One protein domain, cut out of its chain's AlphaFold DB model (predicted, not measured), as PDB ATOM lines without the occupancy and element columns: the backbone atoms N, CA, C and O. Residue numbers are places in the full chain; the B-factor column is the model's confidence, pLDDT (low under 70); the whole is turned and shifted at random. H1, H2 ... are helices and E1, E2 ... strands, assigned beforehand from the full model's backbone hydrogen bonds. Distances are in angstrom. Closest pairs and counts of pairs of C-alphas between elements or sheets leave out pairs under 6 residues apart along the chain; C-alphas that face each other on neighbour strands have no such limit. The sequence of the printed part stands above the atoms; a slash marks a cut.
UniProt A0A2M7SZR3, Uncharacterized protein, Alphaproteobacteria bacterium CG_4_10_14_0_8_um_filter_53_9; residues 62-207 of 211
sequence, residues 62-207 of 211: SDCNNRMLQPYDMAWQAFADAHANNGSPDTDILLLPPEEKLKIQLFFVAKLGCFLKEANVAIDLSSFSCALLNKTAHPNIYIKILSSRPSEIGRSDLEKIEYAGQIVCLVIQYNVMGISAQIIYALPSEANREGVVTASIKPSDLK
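What this domain is: This is residues 62 to 207 of the 211 residues of an uncharacterized protein of Alphaproteobacteria bacterium CG_4_10_14_0_8_um_filter_53_9 (UniProt A0A2M7SZR3). A twisted antiparallel sheet has one long helix, H4, laid across one face over E1, E5 and E4, and further helices gathered round H4: H5 folds back on it, H2 crosses near its beginning, and H1 lies farther out before H2. H3 stands over E1 on the same face as H4. The printed part has 146 residues, with five named helices, then five strands, then the short H6 and H7; the class is mixed, helices and strands. The sheet is branched: E4 has E5 on one side, E2 and E3 on the other, and E1 is beside E5. The whole is compact, with a radius of gyration of the C-alphas of 14.5 A and spans of 45 by 35 by 29 A.

Where its parts are: H1, residues 62 to 68, begins at C-alpha 62 (212.290, 227.618, 95.947). H2 is residues 70 to 83, 20.2 A long, and H3 residues 89 to 95. H4, residues 98 to 118, is 29.9 A long and begins at C-alpha 98 (195.599, 223.086, 117.787). H5 is residues 126 to 134, 11.9 A. E1 is residues 141 to 147, 20.0 A; E2 153 to 155; E3 159 to 163, 13.8 A; E4 166 to 176, 30.6 A; and E5 179 to 186, 22.0 A. H6, residues 194 to 197, and H7, residues 203 to 206, follow; C-alpha 206 is at (200.209, 219.749, 119.935).

How they stand to each other: E3, E4 and E5 form a meander, each strand the antiparallel neighbour of the one before. E4 pairs with E5 (N 174 and O 181, 2.8 A), with E3 (N 161 and O 169, 2.8 A) and with E2 (N 154 and O 175, 2.9 A); E1 pairs with E5 (N 144 and O 182, 3.0 A). H4, at a height of 8.7 A over the sheet, runs across the strands, at 70 degrees to E4 on the local plane. H3 stands up from the sheet at 47 degrees. H4 and H5 form a helical hairpin; their closest C-alphas, Leu 106 and Leu 132, are 6.2 A apart. With residues 71 to 76 alone H2 touches H4, closest at C-alphas 72 and 103, 4.7 A. H7 touches H4, closest at C-alphas 206 and 98, 6.1 A. H2 and H6 only graze the sheet. H1, H4 and H5 have every O i to N i+4 pair within hydrogen-bond range, H2 9 of 10, and H3 1 of 3, with 2 of 4 O i to N i+3 pairs; H6 and H7 are too short for an i+4 pair.

The domain as a whole: The farthest C-alphas, Asn 86 and Ala 164, are 44.6 A apart. The printed part has no cut and no long link. Mean pLDDT of the printed part is 93.1; residues 85 to 87 are under 70.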
ATOM      1  N   SER A  62     213.535 226.997  96.403       96.50
ATOM      2  CA  SER A  62     212.290 227.618  95.947       96.50
ATOM      3  C   SER A  62     211.061 226.769  96.259       96.50
ATOM      4  O   SER A  62     210.031 227.314  96.635       96.50
ATOM      5  N   ASP A  63     211.188 225.445  96.194       97.19
ATOM      6  CA  ASP A  63     210.112 224.521  96.544       97.19
ATOM      7  C   ASP A  63     209.730 224.574  98.032       97.19
ATOM      8  O   ASP A  63     208.557 224.701  98.389       97.19
ATOM      9  N   CYS A  64     210.728 224.539  98.923       97.62
ATOM     10  CA  CYS A  64     210.476 224.690 100.351       97.62
ATOM     11  C   CYS A  64     209.930 226.084 100.661       97.62
ATOM     12  O   CYS A  64     208.956 226.192 101.398       97.62
ATOM     13  N   ASN A  65     210.535 227.125 100.080       96.00
ATOM     14  CA  ASN A  65     210.168 228.513 100.345       96.00
ATOM     15  C   ASN A  65     208.734 228.827  99.887       96.00
ATOM     16  O   ASN A  65     207.900 229.262 100.667       96.00
ATOM     17  N   ASN A  66     208.424 228.549  98.620       93.25
ATOM     18  CA  ASN A  66     207.202 229.045  97.994       93.25
ATOM     19  C   ASN A  66     205.999 228.106  98.155       93.25
ATOM     20  O   ASN A  66     204.872 228.559  97.980       93.25
ATOM     21  N   ARG A  67     206.219 226.811  98.427       95.56
ATOM     22  CA  ARG A  67     205.144 225.809  98.509       95.56
ATOM     23  C   ARG A  67     205.031 225.184  99.890       95.56
ATOM     24  O   ARG A  67     203.950 225.184 100.461       95.56
ATOM     25  N   MET A  68     206.122 224.633 100.424       96.50
ATOM     26  CA  MET A  68     206.055 223.887 101.688       96.50
ATOM     27  C   MET A  68     205.782 224.801 102.886       96.50
ATOM     28  O   MET A  68     204.914 224.488 103.694       96.50
ATOM     29  N   LEU A  69     206.486 225.933 102.985       97.19
ATOM     30  CA  LEU A  69     206.333 226.871 104.102       97.19
ATOM     31  C   LEU A  69     205.102 227.777 103.977       97.19
ATOM     32  O   LEU A  69     204.662 228.343 104.975       97.19
ATOM     33  N   GLN A  70     204.511 227.877 102.783       96.06
ATOM     34  CA  GLN A  70     203.419 228.808 102.499       96.06
ATOM     35  C   GLN A  70     202.219 228.679 103.460       96.06
ATOM     36  O   GLN A  70     201.753 229.716 103.939       96.06
ATOM     37  N   PRO A  71     201.718 227.477 103.817       97.44
ATOM     38  CA  PRO A  71     200.613 227.362 104.771       97.44
ATOM     39  C   PRO A  71     200.959 227.906 106.165       97.44
ATOM     40  O   PRO A  71     200.098 228.464 106.839       97.44
ATOM     41  N   TYR A  72     202.217 227.769 106.591       98.12
ATOM     42  CA  TYR A  72     202.691 228.252 107.891       98.12
ATOM     43  C   TYR A  72     202.858 229.770 107.880       98.12
ATOM     44  O   TYR A  72     202.407 230.455 108.798       98.12
ATOM     45  N   ASP A  73     203.422 230.303 106.794       96.56
ATOM     46  CA  ASP A  73     203.493 231.740 106.548       96.56
ATOM     47  C   ASP A  73     202.101 232.373 106.573       96.56
ATOM     48  O   ASP A  73     201.913 233.426 107.181       96.56
ATOM     49  N   MET A  74     201.116 231.753 105.920       96.62
ATOM     50  CA  MET A  74     199.739 232.248 105.888       96.62
ATOM     51  C   MET A  74     199.084 232.233 107.271       96.62
ATOM     52  O   MET A  74     198.460 233.229 107.629       96.62
ATOM     53  N   ALA A  75     199.268 231.169 108.060       97.00
ATOM     54  CA  ALA A  75     198.736 231.095 109.422       97.00
ATOM     55  C   ALA A  75     199.310 232.201 110.320       97.00
ATOM     56  O   ALA A  75     198.558 232.913 110.985       97.00
ATOM     57  N   TRP A  76     200.632 232.420 110.272       96.44
ATOM     58  CA  TRP A  76     201.243 233.551 110.972       96.44
ATOM     59  C   TRP A  76     200.720 234.897 110.457       96.44
ATOM     60  O   TRP A  76     200.465 235.779 111.266       96.44
ATOM     61  N   GLN A  77     200.514 235.064 109.141       94.38
ATOM     62  CA  GLN A  77     199.960 236.316 108.606       94.38
ATOM     63  C   GLN A  77     198.575 236.601 109.165       94.38
ATOM     64  O   GLN A  77     198.322 237.706 109.622       94.38
ATOM     65  N   ALA A  78     197.689 235.607 109.096       93.75
ATOM     66  CA  ALA A  78     196.310 235.749 109.526       93.75
ATOM     67  C   ALA A  78     196.254 236.106 111.014       93.75
ATOM     68  O   ALA A  78     195.520 237.012 111.402       93.75
ATOM     69  N   PHE A  79     197.092 235.450 111.823       93.94
ATOM     70  CA  PHE A  79     197.246 235.799 113.227       93.94
ATOM     71  C   PHE A  79     197.792 237.221 113.402       93.94
ATOM     72  O   PHE A  79     197.184 238.018 114.105       93.94
ATOM     73  N   ALA A  80     198.896 237.585 112.751       91.19
ATOM     74  CA  ALA A  80     199.511 238.896 112.933       91.19
ATOM     75  C   ALA A  80     198.600 240.054 112.486       91.19
ATOM     76  O   ALA A  80     198.447 241.035 113.213       91.19
ATOM     77  N   ASP A  81     197.939 239.921 111.335       88.12
ATOM     78  CA  ASP A  81     197.046 240.947 110.786       88.12
ATOM     79  C   ASP A  81     195.826 241.183 111.683       88.12
ATOM     80  O   ASP A  81     195.418 242.331 111.868       88.12
ATOM     81  N   ALA A  82     195.276 240.125 112.289       88.56
ATOM     82  CA  ALA A  82     194.144 240.238 113.207       88.56
ATOM     83  C   ALA A  82     194.474 241.049 114.477       88.56
ATOM     84  O   ALA A  82     193.570 241.638 115.070       88.56
ATOM     85  N   HIS A  83     195.751 241.137 114.873       84.81
ATOM     86  CA  HIS A  83     196.161 241.747 116.147       84.81
ATOM     87  C   HIS A  83     197.063 242.977 115.986       84.81
ATOM     88  O   HIS A  83     197.440 243.584 116.984       84.81
ATOM     89  N   ALA A  84     197.352 243.401 114.753       71.56
ATOM     90  CA  ALA A  84     198.298 244.474 114.452       71.56
ATOM     91  C   ALA A  84     197.974 245.852 115.073       71.56
ATOM     92  O   ALA A  84     198.841 246.723 115.082       71.56
ATOM     93  N   ASN A  85     196.741 246.089 115.549       61.78
ATOM     94  CA  ASN A  85     196.332 247.413 116.037       61.78
ATOM     95  C   ASN A  85     195.452 247.448 117.295       61.78
ATOM     96  O   ASN A  85     195.330 248.533 117.844       61.78
ATOM     97  N   ASN A  86     194.822 246.352 117.742       63.75
ATOM     98  CA  ASN A  86     193.854 246.381 118.864       63.75
ATOM     99  C   ASN A  86     193.612 245.011 119.542       63.75
ATOM    100  O   ASN A  86     192.635 244.856 120.271       63.75
ATOM    101  N   GLY A  87     194.445 244.003 119.271       66.62
ATOM    102  CA  GLY A  87     194.255 242.651 119.810       66.62
ATOM    103  C   GLY A  87     194.966 242.421 121.145       66.62
ATOM    104  O   GLY A  87     195.898 243.154 121.480       66.62
ATOM    105  N   SER A  88     194.573 241.365 121.861       83.19
ATOM    106  CA  SER A  88     195.295 240.834 123.027       83.19
ATOM    107  C   SER A  88     195.982 239.531 122.603       83.19
ATOM    108  O   SER A  88     195.506 238.440 122.930       83.19
ATOM    109  N   PRO A  89     197.075 239.611 121.814       84.75
ATOM    110  CA  PRO A  89     197.642 238.463 121.107       84.75
ATOM    111  C   PRO A  89     198.101 237.338 122.046       84.75
ATOM    112  O   PRO A  89     198.158 236.182 121.635       84.75
ATOM    113  N   ASP A  90     198.415 237.653 123.300       84.81
ATOM    114  CA  ASP A  90     198.766 236.706 124.359       84.81
ATOM    115  C   ASP A  90     197.582 235.840 124.817       84.81
ATOM    116  O   ASP A  90     197.767 234.670 125.152       84.81
ATOM    117  N   THR A  91     196.369 236.389 124.788       84.81
ATOM    118  CA  THR A  91     195.126 235.675 125.104       84.81
ATOM    119  C   THR A  91     194.579 234.975 123.863       84.81
ATOM    120  O   THR A  91     194.239 233.792 123.906       84.81
ATOM    121  N   ASP A  92     194.564 235.671 122.729       87.44
ATOM    122  CA  ASP A  92     193.941 235.191 121.496       87.44
ATOM    123  C   ASP A  92     194.671 233.974 120.912       87.44
ATOM    124  O   ASP A  92     194.042 233.030 120.423       87.44
ATOM    125  N   ILE A  93     196.002 233.914 121.053       92.12
ATOM    126  CA  ILE A  93     196.784 232.734 120.664       92.12
ATOM    127  C   ILE A  93     196.331 231.472 121.410       92.12
ATOM    128  O   ILE A  93     196.369 230.381 120.841       92.12
ATOM    129  N   LEU A  94     195.886 231.592 122.667       90.00
ATOM    130  CA  LEU A  94     195.463 230.457 123.491       90.00
ATOM    131  C   LEU A  94     194.117 229.898 123.028       90.00
ATOM    132  O   LEU A  94     193.870 228.705 123.213       90.00
ATOM    133  N   LEU A  95     193.292 230.725 122.383       91.81
ATOM    134  CA  LEU A  95     191.980 230.356 121.857       91.81
ATOM    135  C   LEU A  95     192.050 229.701 120.472       91.81
ATOM    136  O   LEU A  95     191.074 229.092 120.036       91.81
ATOM    137  N   LEU A  96     193.195 229.783 119.783       94.31
ATOM    138  CA  LEU A  96     193.354 229.145 118.479       94.31
ATOM    139  C   LEU A  96     193.234 227.613 118.565       94.31
ATOM    140  O   LEU A  96     193.732 226.997 119.520       94.31
ATOM    141  N   PRO A  97     192.654 226.973 117.533       96.06
ATOM    142  CA  PRO A  97     192.615 225.522 117.453       96.06
ATOM    143  C   PRO A  97     194.038 224.944 117.335       96.06
ATOM    144  O   PRO A  97     194.938 225.609 116.806       96.06
ATOM    145  N   PRO A  98     194.267 223.694 117.785       96.62
ATOM    146  CA  PRO A  98     195.599 223.086 117.787       96.62
ATOM    147  C   PRO A  98     196.293 223.071 116.418       96.62
ATOM    148  O   PRO A  98     197.505 223.246 116.347       96.62
ATOM    149  N   GLU A  99     195.545 222.919 115.322       97.31
ATOM    150  CA  GLU A  99     196.097 222.947 113.962       97.31
ATOM    151  C   GLU A  99     196.685 224.314 113.583       97.31
ATOM    152  O   GLU A  99     197.767 224.381 112.999       97.31
ATOM    153  N   GLU A 100     196.024 225.414 113.953       97.56
ATOM    154  CA  GLU A 100     196.529 226.767 113.687       97.56
ATOM    155  C   GLU A 100     197.732 227.092 114.577       97.56
ATOM    156  O   GLU A 100     198.742 227.607 114.094       97.56
ATOM    157  N   LYS A 101     197.694 226.682 115.854       97.88
ATOM    158  CA  LYS A 101     198.864 226.759 116.746       97.88
ATOM    159  C   LYS A 101     200.050 225.972 116.190       97.88
ATOM    160  O   LYS A 101     201.179 226.454 116.251       97.88
ATOM    161  N   LEU A 102     199.810 224.792 115.614       98.50
ATOM    162  CA  LEU A 102     200.848 223.987 114.977       98.50
ATOM    163  C   LEU A 102     201.424 224.677 113.736       98.50
ATOM    164  O   LEU A 102     202.643 224.727 113.595       98.50
ATOM    165  N   LYS A 103     200.596 225.263 112.863       98.69
ATOM    166  CA  LYS A 103     201.085 226.033 111.704       98.69
ATOM    167  C   LYS A 103     201.945 227.222 112.137       98.69
ATOM    168  O   LYS A 103     203.020 227.420 111.575       98.69
ATOM    169  N   ILE A 104     201.522 227.965 113.162       98.19
ATOM    170  CA  ILE A 104     202.313 229.062 113.741       98.19
ATOM    171  C   ILE A 104     203.613 228.523 114.352       98.19
ATOM    172  O   ILE A 104     204.675 229.116 114.157       98.19
ATOM    173  N   GLN A 105     203.575 227.368 115.030       98.44
ATOM    174  CA  GLN A 105     204.795 226.749 115.538       98.44
ATOM    175  C   GLN A 105     205.769 226.417 114.408       98.44
ATOM    176  O   GLN A 105     206.942 226.775 114.485       98.44
ATOM    177  N   LEU A 106     205.286 225.795 113.334       98.69
ATOM    178  CA  LEU A 106     206.101 225.414 112.183       98.69
ATOM    179  C   LEU A 106     206.653 226.626 111.420       98.69
ATOM    180  O   LEU A 106     207.796 226.576 110.960       98.69
ATOM    181  N   PHE A 107     205.918 227.742 111.368       98.50
ATOM    182  CA  PHE A 107     206.446 229.018 110.877       98.50
ATOM    183  C   PHE A 107     207.700 229.426 111.662       98.50
ATOM    184  O   PHE A 107     208.761 229.669 111.078       98.50
ATOM    185  N   PHE A 108     207.623 229.428 112.995       98.38
ATOM    186  CA  PHE A 108     208.759 229.806 113.835       98.38
ATOM    187  C   PHE A 108     209.880 228.761 113.868       98.38
ATOM    188  O   PHE A 108     211.045 229.143 113.973       98.38
ATOM    189  N   VAL A 109     209.582 227.470 113.692       98.56
ATOM    190  CA  VAL A 109     210.595 226.417 113.481       98.56
ATOM    191  C   VAL A 109     211.411 226.718 112.219       98.56
ATOM    192  O   VAL A 109     212.642 226.674 112.258       98.56
ATOM    193  N   ALA A 110     210.753 227.076 111.113       98.25
ATOM    194  CA  ALA A 110     211.438 227.442 109.875       98.25
ATOM    195  C   ALA A 110     212.287 228.712 110.040       98.25
ATOM    196  O   ALA A 110     213.463 228.720 109.661       98.25
ATOM    197  N   LYS A 111     211.727 229.763 110.659       97.56
ATOM    198  CA  LYS A 111     212.453 231.013 110.936       97.56
ATOM    199  C   LYS A 111     213.677 230.777 111.809       97.56
ATOM    200  O   LYS A 111     214.771 231.202 111.439       97.56
ATOM    201  N   LEU A 112     213.525 230.047 112.912       97.88
ATOM    202  CA  LEU A 112     214.636 229.748 113.805       97.88
ATOM    203  C   LEU A 112     215.712 228.909 113.109       97.88
ATOM    204  O   LEU A 112     216.888 229.240 113.228       97.88
ATOM    205  N   GLY A 113     215.343 227.891 112.326       97.56
ATOM    206  CA  GLY A 113     216.313 227.111 111.549       97.56
ATOM    207  C   GLY A 113     217.146 227.979 110.597       97.56
ATOM    208  O   GLY A 113     218.367 227.824 110.512       97.56
ATOM    209  N   CYS A 114     216.523 228.969 109.950       96.69
ATOM    210  CA  CYS A 114     217.243 229.977 109.175       96.69
ATOM    211  C   CYS A 114     218.150 230.848 110.063       96.69
ATOM    212  O   CYS A 114     219.326 230.998 109.747       96.69
ATOM    213  N   PHE A 115     217.677 231.360 111.199       95.75
ATOM    214  CA  PHE A 115     218.508 232.178 112.096       95.75
ATOM    215  C   PHE A 115     219.733 231.426 112.630       95.75
ATOM    216  O   PHE A 115     220.828 231.984 112.671       95.75
ATOM    217  N   LEU A 116     219.576 230.146 112.975       96.38
ATOM    218  CA  LEU A 116     220.678 229.275 113.386       96.38
ATOM    219  C   LEU A 116     221.687 229.082 112.248       96.38
ATOM    220  O   LEU A 116     222.897 229.131 112.476       96.38
ATOM    221  N   LYS A 117     221.203 228.919 111.009       95.31
ATOM    222  CA  LYS A 117     222.057 228.790 109.821       95.31
ATOM    223  C   LYS A 117     222.821 230.075 109.508       95.31
ATOM    224  O   LYS A 117     223.991 230.001 109.141       95.31
ATOM    225  N   GLU A 118     222.164 231.224 109.639       93.50
ATOM    226  CA  GLU A 118     222.757 232.552 109.463       93.50
ATOM    227  C   GLU A 118     223.878 232.799 110.473       93.50
ATOM    228  O   GLU A 118     224.979 233.188 110.092       93.50
ATOM    229  N   ALA A 119     223.609 232.526 111.750       92.62
ATOM    230  CA  ALA A 119     224.550 232.750 112.842       92.62
ATOM    231  C   ALA A 119     225.592 231.626 113.004       92.62
ATOM    232  O   ALA A 119     226.431 231.699 113.900       92.62
ATOM    233  N   ASN A 120     225.553 230.597 112.148       93.00
ATOM    234  CA  ASN A 120     226.428 229.424 112.200       93.00
ATOM    235  C   ASN A 120     226.448 228.750 113.589       93.00
ATOM    236  O   ASN A 120     227.504 228.401 114.117       93.00
ATOM    237  N   VAL A 121     225.269 228.595 114.193       93.81
ATOM    238  CA  VAL A 121     225.105 227.966 115.508       93.81
ATOM    239  C   VAL A 121     225.110 226.446 115.363       93.81
ATOM    240  O   VAL A 121     224.413 225.897 114.511       93.81
ATOM    241  N   ALA A 122     225.871 225.763 116.219       91.38
ATOM    242  CA  ALA A 122     226.024 224.308 116.222       91.38
ATOM    243  C   ALA A 122     224.830 223.582 116.881       91.38
ATOM    244  O   ALA A 122     224.989 222.858 117.858       91.38
ATOM    245  N   ILE A 123     223.624 223.788 116.349       94.31
ATOM    246  CA  ILE A 123     222.435 222.978 116.647       94.31
ATOM    247  C   ILE A 123     222.118 222.149 115.404       94.31
ATOM    248  O   ILE A 123     222.095 222.677 114.290       94.31
ATOM    249  N   ASP A 124     221.877 220.851 115.588       93.56
ATOM    250  CA  ASP A 124     221.466 219.984 114.490       93.56
ATOM    251  C   ASP A 124     220.062 220.373 113.993       93.56
ATOM    252  O   ASP A 124     219.091 220.405 114.747       93.56
ATOM    253  N   LEU A 125     219.960 220.679 112.698       97.06
ATOM    254  CA  LEU A 125     218.711 221.071 112.048       97.06
ATOM    255  C   LEU A 125     217.901 219.869 111.542       97.06
ATOM    256  O   LEU A 125     216.834 220.064 110.957       97.06
ATOM    257  N   SER A 126     218.372 218.638 111.741       96.75
ATOM    258  CA  SER A 126     217.666 217.424 111.320       96.75
ATOM    259  C   SER A 126     216.281 217.305 111.970       96.75
ATOM    260  O   SER A 126     215.300 217.031 111.275       96.75
ATOM    261  N   SER A 127     216.149 217.617 113.263       96.75
ATOM    262  CA  SER A 127     214.860 217.609 113.964       96.75
ATOM    263  C   SER A 127     213.920 218.723 113.483       96.75
ATOM    264  O   SER A 127     212.713 218.507 113.377       96.75
ATOM    265  N   PHE A 128     214.465 219.888 113.112       98.44
ATOM    266  CA  PHE A 128     213.721 221.005 112.515       98.44
ATOM    267  C   PHE A 128     213.177 220.626 111.135       98.44
ATOM    268  O   PHE A 128     211.990 220.787 110.863       98.44
ATOM    269  N   SER A 129     214.044 220.075 110.283       98.25
ATOM    270  CA  SER A 129     213.683 219.530 108.973       98.25
ATOM    271  C   SER A 129     212.592 218.464 109.099       98.25
ATOM    272  O   SER A 129     211.575 218.545 108.413       98.25
ATOM    273  N   CYS A 130     212.757 217.518 110.026       98.00
ATOM    274  CA  CYS A 130     211.795 216.455 110.293       98.00
ATOM    275  C   CYS A 130     210.419 217.010 110.693       98.00
ATOM    276  O   CYS A 130     209.414 216.606 110.113       98.00
ATOM    277  N   ALA A 131     210.372 217.973 111.620       98.25
ATOM    278  CA  ALA A 131     209.130 218.617 112.049       98.25
ATOM    279  C   ALA A 131     208.400 219.310 110.884       98.25
ATOM    280  O   ALA A 131     207.196 219.122 110.712       98.25
ATOM    281  N   LEU A 132     209.136 220.051 110.046       98.44
ATOM    282  CA  LEU A 132     208.587 220.745 108.876       98.44
ATOM    283  C   LEU A 132     208.065 219.770 107.813       98.44
ATOM    284  O   LEU A 132     206.944 219.913 107.339       98.44
ATOM    285  N   LEU A 133     208.859 218.760 107.446       97.44
ATOM    286  CA  LEU A 133     208.500 217.811 106.387       97.44
ATOM    287  C   LEU A 133     207.359 216.876 106.798       97.44
ATOM    288  O   LEU A 133     206.514 216.547 105.967       97.44
ATOM    289  N   ASN A 134     207.323 216.468 108.068       97.81
ATOM    290  CA  ASN A 134     206.271 215.599 108.597       97.81
ATOM    291  C   ASN A 134     205.061 216.372 109.124       97.81
ATOM    292  O   ASN A 134     204.086 215.745 109.536       97.81
ATOM    293  N   LYS A 135     205.116 217.711 109.102       97.94
ATOM    294  CA  LYS A 135     204.057 218.606 109.575       97.94
ATOM    295  C   LYS A 135     203.627 218.303 111.017       97.94
ATOM    296  O   LYS A 135     202.440 218.217 111.328       97.94
ATOM    297  N   THR A 136     204.607 218.107 111.890       97.94
ATOM    298  CA  THR A 136     204.420 217.766 113.309       97.94
ATOM    299  C   THR A 136     205.129 218.769 114.195       97.94
ATOM    300  O   THR A 136     206.148 219.324 113.794       97.94
ATOM    301  N   ALA A 137     204.656 218.937 115.429       98.06
ATOM    302  CA  ALA A 137     205.295 219.844 116.370       98.06
ATOM    303  C   ALA A 137     206.774 219.491 116.603       98.06
ATOM    304  O   ALA A 137     207.130 218.317 116.739       98.06
ATOM    305  N   HIS A 138     207.637 220.506 116.691       97.94
ATOM    306  CA  HIS A 138     209.023 220.285 117.092       97.94
ATOM    307  C   HIS A 138     209.085 220.103 118.617       97.94
ATOM    308  O   HIS A 138     208.627 220.987 119.341       97.94
ATOM    309  N   PRO A 139     209.682 219.015 119.138       96.69
ATOM    310  CA  PRO A 139     209.570 218.651 120.556       96.69
ATOM    311  C   PRO A 139     210.241 219.641 121.514       96.69
ATOM    312  O   PRO A 139     209.872 219.701 122.679       96.69
ATOM    313  N   ASN A 140     211.199 220.421 121.011       97.31
ATOM    314  CA  ASN A 140     212.010 221.342 121.812       97.31
ATOM    315  C   ASN A 140     211.745 222.823 121.495       97.31
ATOM    316  O   ASN A 140     212.564 223.652 121.872       97.31
ATOM    317  N   ILE A 141     210.684 223.165 120.746       97.75
ATOM    318  CA  ILE A 141     210.365 224.565 120.401       97.75
ATOM    319  C   ILE A 141     209.080 225.013 121.083       97.75
ATOM    320  O   ILE A 141     208.004 224.458 120.862       97.75
ATOM    321  N   TYR A 142     209.206 226.084 121.849       97.94
ATOM    322  CA  TYR A 142     208.135 226.733 122.581       97.94
ATOM    323  C   TYR A 142     208.001 228.165 122.086       97.94
ATOM    324  O   TYR A 142     208.993 228.794 121.706       97.94
ATOM    325  N   ILE A 143     206.777 228.682 122.073       97.81
ATOM    326  CA  ILE A 143     206.515 230.050 121.626       97.81
ATOM    327  C   ILE A 143     205.672 230.748 122.668       97.81
ATOM    328  O   ILE A 143     204.613 230.256 123.056       97.81
ATOM    329  N   LYS A 144     206.134 231.919 123.086       96.31
ATOM    330  CA  LYS A 144     205.372 232.843 123.910       96.31
ATOM    331  C   LYS A 144     205.011 234.054 123.064       96.31
ATOM    332  O   LYS A 144     205.900 234.694 122.507       96.31
ATOM    333  N   ILE A 145     203.719 234.330 122.944       95.00
ATOM    334  CA  ILE A 145     203.215 235.514 122.250       95.00
ATOM    335  C   ILE A 145     202.888 236.583 123.286       95.00
ATOM    336  O   ILE A 145     202.286 236.291 124.316       95.00
ATOM    337  N   LEU A 146     203.322 237.806 123.012       91.56
ATOM    338  CA  LEU A 146     203.177 238.976 123.864       91.56
ATOM    339  C   LEU A 146     202.775 240.182 123.016       91.56
ATOM    340  O   LEU A 146     203.114 240.266 121.833       91.56
ATOM    341  N   SER A 147     202.131 241.158 123.643       90.19
ATOM    342  CA  SER A 147     201.996 242.494 123.063       90.19
ATOM    343  C   SER A 147     203.344 243.219 123.073       90.19
ATOM    344  O   SER A 147     204.150 243.073 123.993       90.19
ATOM    345  N   SER A 148     203.594 244.026 122.049       88.44
ATOM    346  CA  SER A 148     204.783 244.870 121.914       88.44
ATOM    347  C   SER A 148     204.419 246.232 121.330       88.44
ATOM    348  O   SER A 148     203.245 246.555 121.141       88.44
ATOM    349  N   ARG A 149     205.417 247.077 121.059       84.19
ATOM    350  CA  ARG A 149     205.168 248.388 120.454       84.19
ATOM    351  C   ARG A 149     204.852 248.225 118.960       84.19
ATOM    352  O   ARG A 149     205.621 247.574 118.256       84.19
ATOM    353  N   PRO A 150     203.808 248.887 118.422       80.44
ATOM    354  CA  PRO A 150     203.469 248.824 116.994       80.44
ATOM    355  C   PRO A 150     204.601 249.230 116.039       80.44
ATOM    356  O   PRO A 150     204.625 248.817 114.884       80.44
ATOM    357  N   SER A 151     205.545 250.049 116.511       80.62
ATOM    358  CA  SER A 151     206.690 250.529 115.734       80.62
ATOM    359  C   SER A 151     207.859 249.543 115.651       80.62
ATOM    360  O   SER A 151     208.806 249.806 114.908       80.62
ATOM    361  N   GLU A 152     207.830 248.439 116.398       84.88
ATOM    362  CA  GLU A 152     208.909 247.455 116.409       84.88
ATOM    363  C   GLU A 152     208.724 246.425 115.294       84.88
ATOM    364  O   GLU A 152     207.695 245.758 115.175       84.88
ATOM    365  N   ILE A 153     209.758 246.298 114.462       89.75
ATOM    366  CA  ILE A 153     209.846 245.270 113.435       89.75
ATOM    367  C   ILE A 153     211.274 244.752 113.349       89.75
ATOM    368  O   ILE A 153     212.217 245.520 113.156       89.75
ATOM    369  N   GLY A 154     211.448 243.446 113.507       92.38
ATOM    370  CA  GLY A 154     212.778 242.858 113.545       92.38
ATOM    371  C   GLY A 154     212.850 241.589 114.369       92.38
ATOM    372  O   GLY A 154     211.846 240.959 114.694       92.38
ATOM    373  N   ARG A 155     214.081 241.233 114.718       93.44
ATOM    374  CA  ARG A 155     214.383 240.157 115.651       93.44
ATOM    375  C   ARG A 155     215.545 240.556 116.551       93.44
ATOM    376  O   ARG A 155     216.378 241.359 116.128       93.44
ATOM    377  N   SER A 156     215.604 239.993 117.751       93.19
ATOM    378  CA  SER A 156     216.768 240.129 118.628       93.19
ATOM    379  C   SER A 156     217.950 239.292 118.120       93.19
ATOM    380  O   SER A 156     217.817 238.466 117.209       93.19
ATOM    381  N   ASP A 157     219.109 239.473 118.752       91.62
ATOM    382  CA  ASP A 157     220.184 238.485 118.678       91.62
ATOM    383  C   ASP A 157     219.744 237.158 119.336       91.62
ATOM    384  O   ASP A 157     218.754 237.100 120.074       91.62
ATOM    385  N   LEU A 158     220.470 236.078 119.031       93.44
ATOM    386  CA  LEU A 158     220.269 234.773 119.663       93.44
ATOM    387  C   LEU A 158     220.915 234.786 121.051       93.44
ATOM    388  O   LEU A 158     222.140 234.875 121.166       93.44
ATOM    389  N   GLU A 159     220.106 234.634 122.091       94.56
ATOM    390  CA  GLU A 159     220.583 234.442 123.459       94.56
ATOM    391  C   GLU A 159     220.646 232.947 123.750       94.56
ATOM    392  O   GLU A 159     219.660 232.238 123.563       94.56
ATOM    393  N   LYS A 160     221.805 232.438 124.172       94.81
ATOM    394  CA  LYS A 160     222.028 231.000 124.361       94.81
ATOM    395  C   LYS A 160     222.576 230.689 125.744       94.81
ATOM    396  O   LYS A 160     223.368 231.448 126.296       94.81
ATOM    397  N   ILE A 161     222.190 229.527 126.249       94.44
ATOM    398  CA  ILE A 161     222.734 228.914 127.454       94.44
ATOM    399  C   ILE A 161     223.418 227.625 127.027       94.44
ATOM    400  O   ILE A 161     222.808 226.761 126.388       94.44
ATOM    401  N   GLU A 162     224.689 227.512 127.387       95.38
ATOM    402  CA  GLU A 162     225.515 226.349 127.098       95.38
ATOM    403  C   GLU A 162     225.874 225.623 128.390       95.38
ATOM    404  O   GLU A 162     226.232 226.244 129.390       95.38
ATOM    405  N   TYR A 163     225.797 224.297 128.352       93.38
ATOM    406  CA  TYR A 163     226.241 223.420 129.425       93.38
ATOM    407  C   TYR A 163     227.080 222.301 128.817       93.38
ATOM    408  O   TYR A 163     226.664 221.671 127.848       93.38
ATOM    409  N   ALA A 164     228.289 222.091 129.347       92.62
ATOM    410  CA  ALA A 164     229.243 221.102 128.834       92.62
ATOM    411  C   ALA A 164     229.481 221.182 127.303       92.62
ATOM    412  O   ALA A 164     229.628 220.164 126.632       92.62
ATOM    413  N   GLY A 165     229.497 222.398 126.739       90.62
ATOM    414  CA  GLY A 165     229.706 222.631 125.302       90.62
ATOM    415  C   GLY A 165     228.483 222.376 124.410       90.62
ATOM    416  O   GLY A 165     228.580 222.516 123.193       90.62
ATOM    417  N   GLN A 166     227.330 222.033 124.989       93.75
ATOM    418  CA  GLN A 166     226.064 221.866 124.282       93.75
ATOM    419  C   GLN A 166     225.135 223.050 124.561       93.75
ATOM    420  O   GLN A 166     224.974 223.464 125.708       93.75
ATOM    421  N   ILE A 167     224.468 223.568 123.529       96.06
ATOM    422  CA  ILE A 167     223.395 224.553 123.708       96.06
ATOM    423  C   ILE A 167     222.164 223.831 124.259       96.06
ATOM    424  O   ILE A 167     221.533 223.037 123.557       96.06
ATOM    425  N   VAL A 168     221.830 224.112 125.517       95.94
ATOM    426  CA  VAL A 168     220.703 223.485 126.225       95.94
ATOM    427  C   VAL A 168     219.434 224.333 126.161       95.94
ATOM    428  O   VAL A 168     218.329 223.794 126.198       95.94
ATOM    429  N   CYS A 169     219.587 225.650 126.008       96.44
ATOM    430  CA  CYS A 169     218.489 226.590 125.826       96.44
ATOM    431  C   CYS A 169     218.920 227.736 124.904       96.44
ATOM    432  O   CYS A 169     220.070 228.178 124.946       96.44
ATOM    433  N   LEU A 170     218.004 228.221 124.073       96.44
ATOM    434  CA  LEU A 170     218.197 229.385 123.224       96.44
ATOM    435  C   LEU A 170     216.893 230.174 123.115       96.44
ATOM    436  O   LEU A 170     215.821 229.587 122.995       96.44
ATOM    437  N   VAL A 171     216.993 231.499 123.109       96.31
ATOM    438  CA  VAL A 171     215.862 232.417 122.997       96.31
ATOM    439  C   VAL A 171     216.132 233.445 121.903       96.31
ATOM    440  O   VAL A 171     217.248 233.942 121.748       96.31
ATOM    441  N   ILE A 172     215.093 233.769 121.142       96.50
ATOM    442  CA  ILE A 172     215.075 234.917 120.236       96.50
ATOM    443  C   ILE A 172     213.697 235.573 120.259       96.50
ATOM    444  O   ILE A 172     212.677 234.891 120.334       96.50
ATOM    445  N   GLN A 173     213.663 236.897 120.178       95.56
ATOM    446  CA  GLN A 173     212.435 237.661 120.000       95.56
ATOM    447  C   GLN A 173     212.239 237.994 118.526       95.56
ATOM    448  O   GLN A 173     213.182 238.392 117.845       95.56
ATOM    449  N   TYR A 174     211.011 237.855 118.042       95.44
ATOM    450  CA  TYR A 174     210.569 238.274 116.719       95.44
ATOM    451  C   TYR A 174     209.425 239.269 116.897       95.44
ATOM    452  O   TYR A 174     208.362 238.903 117.393       95.44
ATOM    453  N   ASN A 175     209.655 240.524 116.521       93.19
ATOM    454  CA  ASN A 175     208.713 241.618 116.737       93.19
ATOM    455  C   ASN A 175     208.139 242.065 115.401       93.19
ATOM    456  O   ASN A 175     208.897 242.324 114.462       93.19
ATOM    457  N   VAL A 176     206.816 242.163 115.323       90.56
ATOM    458  CA  VAL A 176     206.088 242.668 114.160       90.56
ATOM    459  C   VAL A 176     204.823 243.366 114.632       90.56
ATOM    460  O   VAL A 176     203.956 242.733 115.223       90.56
ATOM    461  N   MET A 177     204.704 244.657 114.309       83.31
ATOM    462  CA  MET A 177     203.438 245.406 114.334       83.31
ATOM    463  C   MET A 177     202.638 245.217 115.633       83.31
ATOM    464  O   MET A 177     201.450 244.927 115.604       83.31
ATOM    465  N   GLY A 178     203.299 245.359 116.783       87.94
ATOM    466  CA  GLY A 178     202.632 245.282 118.085       87.94
ATOM    467  C   GLY A 178     202.551 243.874 118.675       87.94
ATOM    468  O   GLY A 178     202.029 243.707 119.771       87.94
ATOM    469  N   ILE A 179     203.143 242.875 118.019       92.44
ATOM    470  CA  ILE A 179     203.252 241.499 118.511       92.44
ATOM    471  C   ILE A 179     204.726 241.144 118.688       92.44
ATOM    472  O   ILE A 179     205.537 241.373 117.792       92.44
ATOM    473  N   SER A 180     205.068 240.570 119.838       93.62
ATOM    474  CA  SER A 180     206.357 239.931 120.086       93.62
ATOM    475  C   SER A 180     206.158 238.432 120.249       93.62
ATOM    476  O   SER A 180     205.407 237.983 121.113       93.62
ATOM    477  N   ALA A 181     206.838 237.651 119.419       96.06
ATOM    478  CA  ALA A 181     206.964 236.216 119.587       96.06
ATOM    479  C   ALA A 181     208.346 235.901 120.163       96.06
ATOM    480  O   ALA A 181     209.367 236.086 119.498       96.06
ATOM    481  N   GLN A 182     208.385 235.402 121.393       96.88
ATOM    482  CA  GLN A 182     209.587 234.837 121.986       96.88
ATOM    483  C   GLN A 182     209.655 233.352 121.623       96.88
ATOM    484  O   GLN A 182     208.833 232.548 122.067       96.88
ATOM    485  N   ILE A 183     210.627 233.002 120.786       97.75
ATOM    486  CA  ILE A 183     210.873 231.647 120.300       97.75
ATOM    487  C   ILE A 183     211.942 231.037 121.196       97.75
ATOM    488  O   ILE A 183     213.053 231.564 121.290       97.75
ATOM    489  N   ILE A 184     211.606 229.932 121.852       97.81
ATOM    490  CA  ILE A 184     212.453 229.285 122.847       97.81
ATOM    491  C   ILE A 184     212.763 227.875 122.362       97.81
ATOM    492  O   ILE A 184     211.863 227.048 122.215       97.81
ATOM    493  N   TYR A 185     214.041 227.594 122.130       97.62
ATOM    494  CA  TYR A 185     214.552 226.237 122.028       97.62
ATOM    495  C   TYR A 185     215.007 225.779 123.408       97.62
ATOM    496  O   TYR A 185     215.826 226.453 124.025       97.62
ATOM    497  N   ALA A 186     214.509 224.645 123.890       97.12
ATOM    498  CA  ALA A 186     214.901 224.096 125.184       97.12
ATOM    499  C   ALA A 186     214.982 222.570 125.117       97.12
ATOM    500  O   ALA A 186     214.036 221.909 124.686       97.12
ATOM    501  N   LEU A 187     216.114 222.008 125.543       95.62
ATOM    502  CA  LEU A 187     216.234 220.568 125.764       95.62
ATOM    503  C   LEU A 187     215.338 220.126 126.931       95.62
ATOM    504  O   LEU A 187     215.006 220.950 127.784       95.62
ATOM    505  N   PRO A 188     214.996 218.826 127.038       93.44
ATOM    506  CA  PRO A 188     214.160 218.325 128.129       93.44
ATOM    507  C   PRO A 188     214.656 218.685 129.538       93.44
ATOM    508  O   PRO A 188     213.838 218.904 130.427       93.44
ATOM    509  N   SER A 189     215.975 218.812 129.743       92.06
ATOM    510  CA  SER A 189     216.561 219.252 131.020       92.06
ATOM    511  C   SER A 189     216.161 220.678 131.416       92.06
ATOM    512  O   SER A 189     216.134 221.008 132.597       92.06
ATOM    513  N   GLU A 190     215.808 221.514 130.440       93.69
ATOM    514  CA  GLU A 190     215.466 222.926 130.613       93.69
ATOM    515  C   GLU A 190     213.948 223.181 130.562       93.69
ATOM    516  O   GLU A 190     213.514 224.336 130.567       93.69
ATOM    517  N   ALA A 191     213.121 222.128 130.538       85.44
ATOM    518  CA  ALA A 191     211.671 222.239 130.362       85.44
ATOM    519  C   ALA A 191     210.953 223.015 131.488       85.44
ATOM    520  O   ALA A 191     209.859 223.535 131.282       85.44
ATOM    521  N   ASN A 192     211.577 223.128 132.666       87.50
ATOM    522  CA  ASN A 192     211.020 223.818 133.836       87.50
ATOM    523  C   ASN A 192     211.351 225.319 133.893       87.50
ATOM    524  O   ASN A 192     210.976 225.992 134.852       87.50
ATOM    525  N   ARG A 193     212.064 225.869 132.902       87.50
ATOM    526  CA  ARG A 193     212.341 227.311 132.856       87.50
ATOM    527  C   ARG A 193     211.042 228.101 132.765       87.50
ATOM    528  O   ARG A 193     210.162 227.751 131.986       87.50
ATOM    529  N   GLU A 194     210.958 229.219 133.479       84.25
ATOM    530  CA  GLU A 194     209.754 230.059 133.514       84.25
ATOM    531  C   GLU A 194     209.251 230.440 132.110       84.25
ATOM    532  O   GLU A 194     208.060 230.327 131.822       84.25
ATOM    533  N   GLY A 195     210.154 230.803 131.189       80.44
ATOM    534  CA  GLY A 195     209.799 231.101 129.795       80.44
ATOM    535  C   GLY A 195     209.183 229.915 129.039       80.44
ATOM    536  O   GLY A 195     208.294 230.109 128.216       80.44
ATOM    537  N   VAL A 196     209.600 228.685 129.355       88.44
ATOM    538  CA  VAL A 196     209.053 227.444 128.779       88.44
ATOM    539  C   VAL A 196     207.702 227.106 129.413       88.44
ATOM    540  O   VAL A 196     206.727 226.815 128.717       88.44
ATOM    541  N   VAL A 197     207.613 227.201 130.739       88.38
ATOM    542  CA  VAL A 197     206.394 226.918 131.509       88.38
ATOM    543  C   VAL A 197     205.266 227.887 131.144       88.38
ATOM    544  O   VAL A 197     204.109 227.477 131.062       88.38
ATOM    545  N   THR A 198     205.597 229.149 130.868       89.88
ATOM    546  CA  THR A 198     204.641 230.206 130.498       89.88
ATOM    547  C   THR A 198     204.457 230.375 128.987       89.88
ATOM    548  O   THR A 198     203.842 231.349 128.553       89.88
ATOM    549  N   ALA A 199     204.982 229.455 128.170       91.50
ATOM    550  CA  ALA A 199     204.814 229.513 126.723       91.50
ATOM    551  C   ALA A 199     203.342 229.342 126.315       91.50
ATOM    552  O   ALA A 199     202.633 228.482 126.840       91.50
ATOM    553  N   SER A 200     202.913 230.138 125.337       92.50
ATOM    554  CA  SER A 200     201.566 230.122 124.760       92.50
ATOM    555  C   SER A 200     201.325 228.913 123.849       92.50
ATOM    556  O   SER A 200     200.196 228.449 123.711       92.50
ATOM    557  N   ILE A 201     202.384 228.407 123.210       94.88
ATOM    558  CA  ILE A 201     202.374 227.182 122.406       94.88
ATOM    559  C   ILE A 201     203.466 226.255 122.929       94.88
ATOM    560  O   ILE A 201     204.658 226.572 122.837       94.88
ATOM    561  N   LYS A 202     203.053 225.086 123.431       95.25
ATOM    562  CA  LYS A 202     203.950 224.027 123.898       95.25
ATOM    563  C   LYS A 202     203.833 222.795 122.999       95.25
ATOM    564  O   LYS A 202     202.728 222.450 122.579       95.25
ATOM    565  N   PRO A 203     204.930 222.063 122.753       93.69
ATOM    566  CA  PRO A 203     204.887 220.805 122.008       93.69
ATOM    567  C   PRO A 203     203.938 219.762 122.615       93.69
ATOM    568  O   PRO A 203     203.327 218.993 121.877       93.69
ATOM    569  N   SER A 204     203.777 219.754 123.945       91.88
ATOM    570  CA  SER A 204     202.835 218.877 124.656       91.88
ATOM    571  C   SER A 204     201.390 219.068 124.205       91.88
ATOM    572  O   SER A 204     200.664 218.088 124.059       91.88
ATOM    573  N   ASP A 205     201.003 220.313 123.936       90.94
ATOM    574  CA  ASP A 205     199.627 220.702 123.618       90.94
ATOM    575  C   ASP A 205     199.277 220.370 122.160       90.94
ATOM    576  O   ASP A 205     198.113 220.347 121.769       90.94
ATOM    577  N   LEU A 206     200.304 220.095 121.351       94.06
ATOM    578  CA  LEU A 206     200.209 219.749 119.935       94.06
ATOM    579  C   LEU A 206     200.456 218.255 119.681       94.06
ATOM    580  O   LEU A 206     200.549 217.817 118.531       94.06
ATOM    581  N   LYS A 207     200.592 217.449 120.740       90.12
ATOM    582  CA  LYS A 207     200.881 216.020 120.619       90.12
ATOM    583  C   LYS A 207     199.739 215.311 119.885       90.12
ATOM    584  O   LYS A 207     198.598 215.329 120.325       90.12
TER     585      LYS A 207